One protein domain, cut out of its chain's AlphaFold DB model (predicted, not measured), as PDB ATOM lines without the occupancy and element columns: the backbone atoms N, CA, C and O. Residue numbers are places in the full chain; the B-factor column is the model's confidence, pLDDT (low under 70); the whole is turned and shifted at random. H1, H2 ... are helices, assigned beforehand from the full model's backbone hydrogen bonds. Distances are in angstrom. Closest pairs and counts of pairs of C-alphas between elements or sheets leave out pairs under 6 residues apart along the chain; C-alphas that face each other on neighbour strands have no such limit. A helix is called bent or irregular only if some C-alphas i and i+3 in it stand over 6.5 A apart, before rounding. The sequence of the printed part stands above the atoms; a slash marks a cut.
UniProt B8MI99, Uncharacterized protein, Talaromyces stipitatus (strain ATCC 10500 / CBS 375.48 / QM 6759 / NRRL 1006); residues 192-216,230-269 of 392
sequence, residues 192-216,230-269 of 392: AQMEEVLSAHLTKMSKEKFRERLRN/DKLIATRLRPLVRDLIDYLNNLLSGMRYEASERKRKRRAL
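AT A GLANCE: This is residues 192 to 216 and 230 to 269 of the 392 residues of an uncharacterized protein of Talaromyces stipitatus (strain ATCC 10500 / CBS 375.48 / QM 6759 / NRRL 1006) (UniProt B8MI99). One long helix, H2, runs beside a shorter one, H1, in the opposite direction, with an open gap between them; H2 reaches well past H1 at its far end. The printed part has 65 residues, with two named helices in the order H1, H2 and no named strand: all helix. It is extended, with a radius of gyration of the C-alphas of 20.0 A, and flat, spanning 66 by 34 by 12 A.

IN THESE COORDINATES: Find C-alpha 230 at (118.122, 61.958, 97.828); from there H2, residues 230 to 268, runs 53.0 A to C-alpha 268 at (104.155, 101.255, 130.599). H1, residues 192 to 215, begins at (93.410, 81.333, 103.074) and is 34.3 A long.

HOW THE PARTS SIT: Look near residue 237 for a kink of 40 degrees in H2, which is neither bent nor irregular, but only just: C-alphas 235 and 238 are 6.4 A apart. H1 and H2 are apart, and residues 192 to 216 stand free. Every O i to N i+4 pair is within hydrogen-bond range in H1, and 32 of 35 in H2.

THE WHOLE: The C-alphas farthest apart, those of Asn 216 and Leu 269, are 66.3 A apart. Residues 217 to 229 are not printed; C-alphas 216 and 230 are 16.5 A apart across the cut. Residues 259 to 269 are under pLDDT 70.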
ATOM      1  N   ALA A 192      93.674  82.721 102.696       88.31
ATOM      2  CA  ALA A 192      93.410  81.333 103.074       88.31
ATOM      3  C   ALA A 192      92.993  80.457 101.883       88.31
ATOM      4  O   ALA A 192      93.473  79.334 101.753       88.31
ATOM      5  N   GLN A 193      92.176  80.990 100.969       85.56
ATOM      6  CA  GLN A 193      91.771  80.266  99.756       85.56
ATOM      7  C   GLN A 193      92.972  79.937  98.859       85.56
ATOM      8  O   GLN A 193      93.075  78.838  98.322       85.56
ATOM      9  N   MET A 194      93.916  80.871  98.724       90.25
ATOM     10  CA  MET A 194      95.127  80.650  97.936       90.25
ATOM     11  C   MET A 194      96.066  79.642  98.616       90.25
ATOM     12  O   MET A 194      96.611  78.767  97.943       90.25
ATOM     13  N   GLU A 195      96.228  79.723  99.941       88.06
ATOM     14  CA  GLU A 195      97.006  78.754 100.727       88.06
ATOM     15  C   GLU A 195      96.441  77.329 100.599       88.06
ATOM     16  O   GLU A 195      97.206  76.375 100.430       88.06
ATOM     17  N   GLU A 196      95.114  77.175 100.617       88.81
ATOM     18  CA  GLU A 196      94.432  75.887 100.457       88.81
ATOM     19  C   GLU A 196      94.669  75.285  99.064       88.81
ATOM     20  O   GLU A 196      95.066  74.122  98.950       88.81
ATOM     21  N   VAL A 197      94.526  76.090  98.004       90.81
ATOM     22  CA  VAL A 197      94.775  75.654  96.618       90.81
ATOM     23  C   VAL A 197      96.237  75.244  96.414       90.81
ATOM     24  O   VAL A 197      96.507  74.185  95.840       90.81
ATOM     25  N   LEU A 198      97.190  76.031  96.923       88.25
ATOM     26  CA  LEU A 198      98.618  75.704  96.839       88.25
ATOM     27  C   LEU A 198      98.946  74.415  97.604       88.25
ATOM     28  O   LEU A 198      99.660  73.550  97.090       88.25
ATOM     29  N   SER A 199      98.384  74.245  98.800       86.75
ATOM     30  CA  SER A 199      98.584  73.047  99.625       86.75
ATOM     31  C   SER A 199      98.009  71.793  98.959       86.75
ATOM     32  O   SER A 199      98.667  70.746  98.922       86.75
ATOM     33  N   ALA A 200      96.813  71.896  98.375       89.25
ATOM     34  CA  ALA A 200      96.183  70.815  97.623       89.25
ATOM     35  C   ALA A 200      97.018  70.425  96.392       89.25
ATOM     36  O   ALA A 200      97.244  69.236  96.148       89.25
ATOM     37  N   HIS A 201      97.545  71.408  95.655       89.19
ATOM     38  CA  HIS A 201      98.378  71.153  94.484       89.19
ATOM     39  C   HIS A 201      99.714  70.487  94.852       89.19
ATOM     40  O   HIS A 201     100.106  69.507  94.210       89.19
ATOM     41  N   LEU A 202     100.397  70.960  95.900       86.81
ATOM     42  CA  LEU A 202     101.640  70.347  96.386       86.81
ATOM     43  C   LEU A 202     101.415  68.902  96.846       86.81
ATOM     44  O   LEU A 202     102.219  68.019  96.543       86.81
ATOM     45  N   THR A 203     100.294  68.643  97.523       87.38
ATOM     46  CA  THR A 203      99.911  67.295  97.974       87.38
ATOM     47  C   THR A 203      99.576  66.375  96.799       87.38
ATOM     48  O   THR A 203      99.938  65.199  96.798       87.38
ATOM     49  N   LYS A 204      98.919  66.897  95.756       92.81
ATOM     50  CA  LYS A 204      98.659  66.150  94.521       92.81
ATOM     51  C   LYS A 204      99.966  65.769  93.821       92.81
ATOM     52  O   LYS A 204     100.170  64.590  93.542       92.81
ATOM     53  N   MET A 205     100.873  66.728  93.626       88.75
ATOM     54  CA  MET A 205     102.178  66.486  92.999       88.75
ATOM     55  C   MET A 205     103.031  65.494  93.790       88.75
ATOM     56  O   MET A 205     103.683  64.631  93.203       88.75
ATOM     57  N   SER A 206     103.042  65.591  95.123       82.69
ATOM     58  CA  SER A 206     103.798  64.654  95.956       82.69
ATOM     59  C   SER A 206     103.232  63.235  95.858       82.69
ATOM     60  O   SER A 206     104.000  62.279  95.743       82.69
ATOM     61  N   LYS A 207     101.901  63.092  95.811       87.38
ATOM     62  CA  LYS A 207     101.215  61.807  95.628       87.38
ATOM     63  C   LYS A 207     101.445  61.214  94.240       87.38
ATOM     64  O   LYS A 207     101.630  60.005  94.132       87.38
ATOM     65  N   GLU A 208     101.435  62.031  93.191       88.19
ATOM     66  CA  GLU A 208     101.741  61.604  91.821       88.19
ATOM     67  C   GLU A 208     103.188  61.129  91.707       88.19
ATOM     68  O   GLU A 208     103.401  59.984  91.324       88.19
ATOM     69  N   LYS A 209     104.160  61.909  92.196       83.12
ATOM     70  CA  LYS A 209     105.569  61.483  92.246       83.12
ATOM     71  C   LYS A 209     105.770  60.211  93.067       83.12
ATOM     72  O   LYS A 209     106.575  59.359  92.705       83.12
ATOM     73  N   PHE A 210     105.061  60.060  94.185       82.06
ATOM     74  CA  PHE A 210     105.124  58.837  94.986       82.06
ATOM     75  C   PHE A 210     104.542  57.633  94.233       82.06
ATOM     76  O   PHE A 210     105.121  56.550  94.250       82.06
ATOM     77  N   ARG A 211     103.426  57.823  93.521       83.69
ATOM     78  CA  ARG A 211     102.823  56.788  92.671       83.69
ATOM     79  C   ARG A 211     103.699  56.434  91.476       83.69
ATOM     80  O   ARG A 211     103.773  55.261  91.143       83.69
ATOM     81  N   GLU A 212     104.372  57.397  90.858       82.62
ATOM     82  CA  GLU A 212     105.354  57.144  89.796       82.62
ATOM     83  C   GLU A 212     106.517  56.294  90.311       82.62
ATOM     84  O   GLU A 212     106.881  55.312  89.673       82.62
ATOM     85  N   ARG A 213     107.030  56.581  91.515       78.19
ATOM     86  CA  ARG A 213     108.045  55.730  92.161       78.19
ATOM     87  C   ARG A 213     107.540  54.316  92.438       78.19
ATOM     88  O   ARG A 213     108.292  53.367  92.253       78.19
ATOM     89  N   LEU A 214     106.281  54.171  92.861       75.75
ATOM     90  CA  LEU A 214     105.657  52.858  93.053       75.75
ATOM     91  C   LEU A 214     105.503  52.096  91.729       75.75
ATOM     92  O   LEU A 214     105.758  50.897  91.692       75.75
ATOM     93  N   ARG A 215     105.116  52.780  90.645       80.19
ATOM     94  CA  ARG A 215     104.959  52.171  89.312       80.19
ATOM     95  C   ARG A 215     106.293  51.788  88.673       80.19
ATOM     96  O   ARG A 215     106.337  50.800  87.956       80.19
ATOM     97  N   ASN A 216     107.373  52.514  88.958       77.69
ATOM     98  CA  ASN A 216     108.691  52.269  88.363       77.69
ATOM     99  C   ASN A 216     109.503  51.141  89.049       77.69
ATOM    100  O   ASN A 216     110.697  51.014  88.810       77.69
ATOM    101  N   ASP A 230     118.260  61.886  96.369       75.81
ATOM    102  CA  ASP A 230     118.122  61.958  97.828       75.81
ATOM    103  C   ASP A 230     119.473  62.226  98.503       75.81
ATOM    104  O   ASP A 230     119.521  62.938  99.507       75.81
ATOM    105  N   LYS A 231     120.586  61.737  97.932       78.62
ATOM    106  CA  LYS A 231     121.943  62.067  98.407       78.62
ATOM    107  C   LYS A 231     122.274  63.536  98.162       78.62
ATOM    108  O   LYS A 231     122.817  64.189  99.054       78.62
ATOM    109  N   LEU A 232     121.915  64.085  97.000       79.06
ATOM    110  CA  LEU A 232     122.100  65.509  96.692       79.06
ATOM    111  C   LEU A 232     121.198  66.402  97.553       79.06
ATOM    112  O   LEU A 232     121.655  67.410  98.095       79.06
ATOM    113  N   ILE A 233     119.941  66.008  97.754       74.38
ATOM    114  CA  ILE A 233     119.006  66.703  98.640       74.38
ATOM    115  C   ILE A 233     119.521  66.664 100.084       74.38
ATOM    116  O   ILE A 233     119.506  67.685 100.774       74.38
ATOM    117  N   ALA A 234     120.019  65.517 100.549       79.56
ATOM    118  CA  ALA A 234     120.544  65.372 101.902       79.56
ATOM    119  C   ALA A 234     121.841  66.162 102.129       79.56
ATOM    120  O   ALA A 234     121.996  66.749 103.196       79.56
ATOM    121  N   THR A 235     122.746  66.199 101.149       86.31
ATOM    122  CA  THR A 235     124.054  66.863 101.290       86.31
ATOM    123  C   THR A 235     124.007  68.361 101.020       86.31
ATOM    124  O   THR A 235     124.681  69.110 101.718       86.31
ATOM    125  N   ARG A 236     123.223  68.821 100.037       85.88
ATOM    126  CA  ARG A 236     123.211  70.237  99.631       85.88
ATOM    127  C   ARG A 236     121.964  70.988 100.065       85.88
ATOM    128  O   ARG A 236     122.078  72.097 100.573       85.88
ATOM    129  N   LEU A 237     120.779  70.407  99.892       80.62
ATOM    130  CA  LEU A 237     119.534  71.135 100.162       80.62
ATOM    131  C   LEU A 237     119.169  71.153 101.647       80.62
ATOM    132  O   LEU A 237     118.718  72.184 102.133       80.62
ATOM    133  N   ARG A 238     119.387  70.067 102.401       81.75
ATOM    134  CA  ARG A 238     119.064  70.047 103.842       81.75
ATOM    135  C   ARG A 238     119.823  71.098 104.663       81.75
ATOM    136  O   ARG A 238     119.156  71.731 105.479       81.75
ATOM    137  N   PRO A 239     121.145  71.308 104.491       87.25
ATOM    138  CA  PRO A 239     121.857  72.362 105.213       87.25
ATOM    139  C   PRO A 239     121.330  73.748 104.849       87.25
ATOM    140  O   PRO A 239     120.930  74.488 105.735       87.25
ATOM    141  N   LEU A 240     121.182  74.041 103.551       84.44
ATOM    142  CA  LEU A 240     120.671  75.334 103.084       84.44
ATOM    143  C   LEU A 240     119.256  75.629 103.595       84.44
ATOM    144  O   LEU A 240     118.959  76.748 104.001       84.44
ATOM    145  N   VAL A 241     118.373  74.626 103.598       83.81
ATOM    146  CA  VAL A 241     117.011  74.772 104.125       83.81
ATOM    147  C   VAL A 241     117.026  74.955 105.644       83.81
ATOM    148  O   VAL A 241     116.251  75.765 106.144       83.81
ATOM    149  N   ARG A 242     117.903  74.260 106.386       86.69
ATOM    150  CA  ARG A 242     118.080  74.500 107.831       86.69
ATOM    151  C   ARG A 242     118.562  75.917 108.106       86.69
ATOM    152  O   ARG A 242     117.923  76.602 108.896       86.69
ATOM    153  N   ASP A 243     119.589  76.372 107.401       89.62
ATOM    154  CA  ASP A 243     120.147  77.716 107.569       89.62
ATOM    155  C   ASP A 243     119.098  78.794 107.257       89.62
ATOM    156  O   ASP A 243     118.966  79.779 107.986       89.62
ATOM    157  N   LEU A 244     118.281  78.586 106.217       87.12
ATOM    158  CA  LEU A 244     117.177  79.484 105.877       87.12
ATOM    159  C   LEU A 244     116.092  79.498 106.967       87.12
ATOM    160  O   LEU A 244     115.600  80.565 107.337       87.12
ATOM    161  N   ILE A 245     115.714  78.326 107.486       85.75
ATOM    162  CA  ILE A 245     114.738  78.206 108.577       85.75
ATOM    163  C   ILE A 245     115.266  78.896 109.839       85.75
ATOM    164  O   ILE A 245     114.516  79.630 110.482       85.75
ATOM    165  N   ASP A 246     116.542  78.722 110.173       83.81
ATOM    166  CA  ASP A 246     117.169  79.353 111.334       83.81
ATOM    167  C   ASP A 246     117.256  80.873 111.171       83.81
ATOM    168  O   ASP A 246     116.920  81.616 112.099       83.81
ATOM    169  N   TYR A 247     117.595  81.364 109.977       88.81
ATOM    170  CA  TYR A 247     117.572  82.794 109.671       88.81
ATOM    171  C   TYR A 247     116.164  83.387 109.818       88.81
ATOM    172  O   TYR A 247     115.980  84.404 110.493       88.81
ATOM    173  N   LEU A 248     115.147  82.729 109.253       87.75
ATOM    174  CA  LEU A 248     113.755  83.161 109.373       87.75
ATOM    175  C   LEU A 248     113.263  83.103 110.822       87.75
ATOM    176  O   LEU A 248     112.587  84.027 111.269       87.75
ATOM    177  N   ASN A 249     113.628  82.075 111.587       82.56
ATOM    178  CA  ASN A 249     113.281  81.972 113.003       82.56
ATOM    179  C   ASN A 249     113.929  83.084 113.831       82.56
ATOM    180  O   ASN A 249     113.257  83.664 114.688       82.56
ATOM    181  N   ASN A 250     115.189  83.424 113.560       85.69
ATOM    182  CA  ASN A 250     115.883  84.529 114.217       85.69
ATOM    183  C   ASN A 250     115.255  85.880 113.855       85.69
ATOM    184  O   ASN A 250     114.979  86.687 114.745       85.69
ATOM    185  N   LEU A 251     114.929  86.099 112.578       89.00
ATOM    186  CA  LEU A 251     114.261  87.309 112.099       89.00
ATOM    187  C   LEU A 251     112.852  87.463 112.701       89.00
ATOM    188  O   LEU A 251     112.514  88.506 113.266       89.00
ATOM    189  N   LEU A 252     112.036  86.407 112.651       84.25
ATOM    190  CA  LEU A 252     110.699  86.380 113.248       84.25
ATOM    191  C   LEU A 252     110.759  86.538 114.771       84.25
ATOM    192  O   LEU A 252     109.898  87.205 115.351       84.25
ATOM    193  N   SER A 253     111.768  85.965 115.429       77.38
ATOM    194  CA  SER A 253     111.990  86.147 116.864       77.38
ATOM    195  C   SER A 253     112.356  87.593 117.181       77.38
ATOM    196  O   SER A 253     111.732  88.171 118.067       77.38
ATOM    197  N   GLY A 254     113.264  88.215 116.425       82.12
ATOM    198  CA  GLY A 254     113.615  89.632 116.558       82.12
ATOM    199  C   GLY A 254     112.394  90.544 116.435       82.12
ATOM    200  O   GLY A 254     112.114  91.336 117.334       82.12
ATOM    201  N   MET A 255     111.570  90.339 115.404       78.25
ATOM    202  CA  MET A 255     110.323  91.095 115.238       78.25
ATOM    203  C   MET A 255     109.321  90.857 116.377       78.25
ATOM    204  O   MET A 255     108.626  91.784 116.794       78.25
ATOM    205  N   ARG A 256     109.234  89.635 116.921       73.25
ATOM    206  CA  ARG A 256     108.383  89.334 118.086       73.25
ATOM    207  C   ARG A 256     108.909  89.998 119.356       73.25
ATOM    208  O   ARG A 256     108.096  90.520 120.119       73.25
ATOM    209  N   TYR A 257     110.224  90.022 119.568       71.12
ATOM    210  CA  TYR A 257     110.853  90.742 120.674       71.12
ATOM    211  C   TYR A 257     110.580  92.238 120.563       71.12
ATOM    212  O   TYR A 257     110.059  92.813 121.516       71.12
ATOM    213  N   GLU A 258     110.777  92.848 119.397       73.56
ATOM    214  CA  GLU A 258     110.465  94.260 119.175       73.56
ATOM    215  C   GLU A 258     108.975  94.577 119.321       73.56
ATOM    216  O   GLU A 258     108.602  95.571 119.943       73.56
ATOM    217  N   ALA A 259     108.089  93.734 118.791       69.06
ATOM    218  CA  ALA A 259     106.653  93.902 118.971       69.06
ATOM    219  C   ALA A 259     106.258  93.753 120.449       69.06
ATOM    220  O   ALA A 259     105.362  94.455 120.925       69.06
ATOM    221  N   SER A 260     106.929  92.867 121.191       67.25
ATOM    222  CA  SER A 260     106.728  92.696 122.630       67.25
ATOM    223  C   SER A 260     107.272  93.878 123.434       67.25
ATOM    224  O   SER A 260     106.602  94.313 124.367       67.25
ATOM    225  N   GLU A 261     108.401  94.458 123.026       65.56
ATOM    226  CA  GLU A 261     108.995  95.691 123.555       65.56
ATOM    227  C   GLU A 261     108.074  96.883 123.296       65.56
ATOM    228  O   GLU A 261     107.742  97.619 124.219       65.56
ATOM    229  N   ARG A 262     107.544  97.031 122.076       67.06
ATOM    230  CA  ARG A 262     106.543  98.056 121.743       67.06
ATOM    231  C   ARG A 262     105.263  97.858 122.550       67.06
ATOM    232  O   ARG A 262     104.705  98.831 123.044       67.06
ATOM    233  N   LYS A 263     104.805  96.617 122.754       61.88
ATOM    234  CA  LYS A 263     103.666  96.313 123.639       61.88
ATOM    235  C   LYS A 263     103.985  96.583 125.112       61.88
ATOM    236  O   LYS A 263     103.095  97.029 125.825       61.88
ATOM    237  N   ARG A 264     105.218  96.358 125.574       59.31
ATOM    238  CA  ARG A 264     105.673  96.692 126.934       59.31
ATOM    239  C   ARG A 264     105.750  98.198 127.142       59.31
ATOM    240  O   ARG A 264     105.193  98.672 128.119       59.31
ATOM    241  N   LYS A 265     106.326  98.943 126.199       59.50
ATOM    242  CA  LYS A 265     106.360 100.412 126.199       59.50
ATOM    243  C   LYS A 265     104.948 101.005 126.139       59.50
ATOM    244  O   LYS A 265     104.641 101.905 126.905       59.50
ATOM    245  N   ARG A 266     104.041 100.432 125.333       56.59
ATOM    246  CA  ARG A 266     102.613 100.817 125.313       56.59
ATOM    247  C   ARG A 266     101.871 100.475 126.609       56.59
ATOM    248  O   ARG A 266     100.959 101.199 126.975       56.59
ATOM    249  N   ARG A 267     102.247  99.397 127.307       55.81
ATOM    250  CA  ARG A 267     101.684  99.052 128.626       55.81
ATOM    251  C   ARG A 267     102.271  99.898 129.757       55.81
ATOM    252  O   ARG A 267     101.545 100.181 130.693       55.81
ATOM    253  N   ALA A 268     103.530 100.323 129.659       53.69
ATOM    254  CA  ALA A 268     104.155 101.255 130.599       53.69
ATOM    255  C   ALA A 268     103.622 102.693 130.442       53.69
ATOM    256  O   ALA A 268     103.603 103.439 131.406       53.69
ATOM    257  N   LEU A 269     103.115 103.061 129.258       51.97
ATOM    258  CA  LEU A 269     102.326 104.284 129.043       51.97
ATOM    259  C   LEU A 269     100.840 104.150 129.443       51.97
ATOM    260  O   LEU A 269     100.055 105.054 129.171       51.97
TER     261      LEU A 269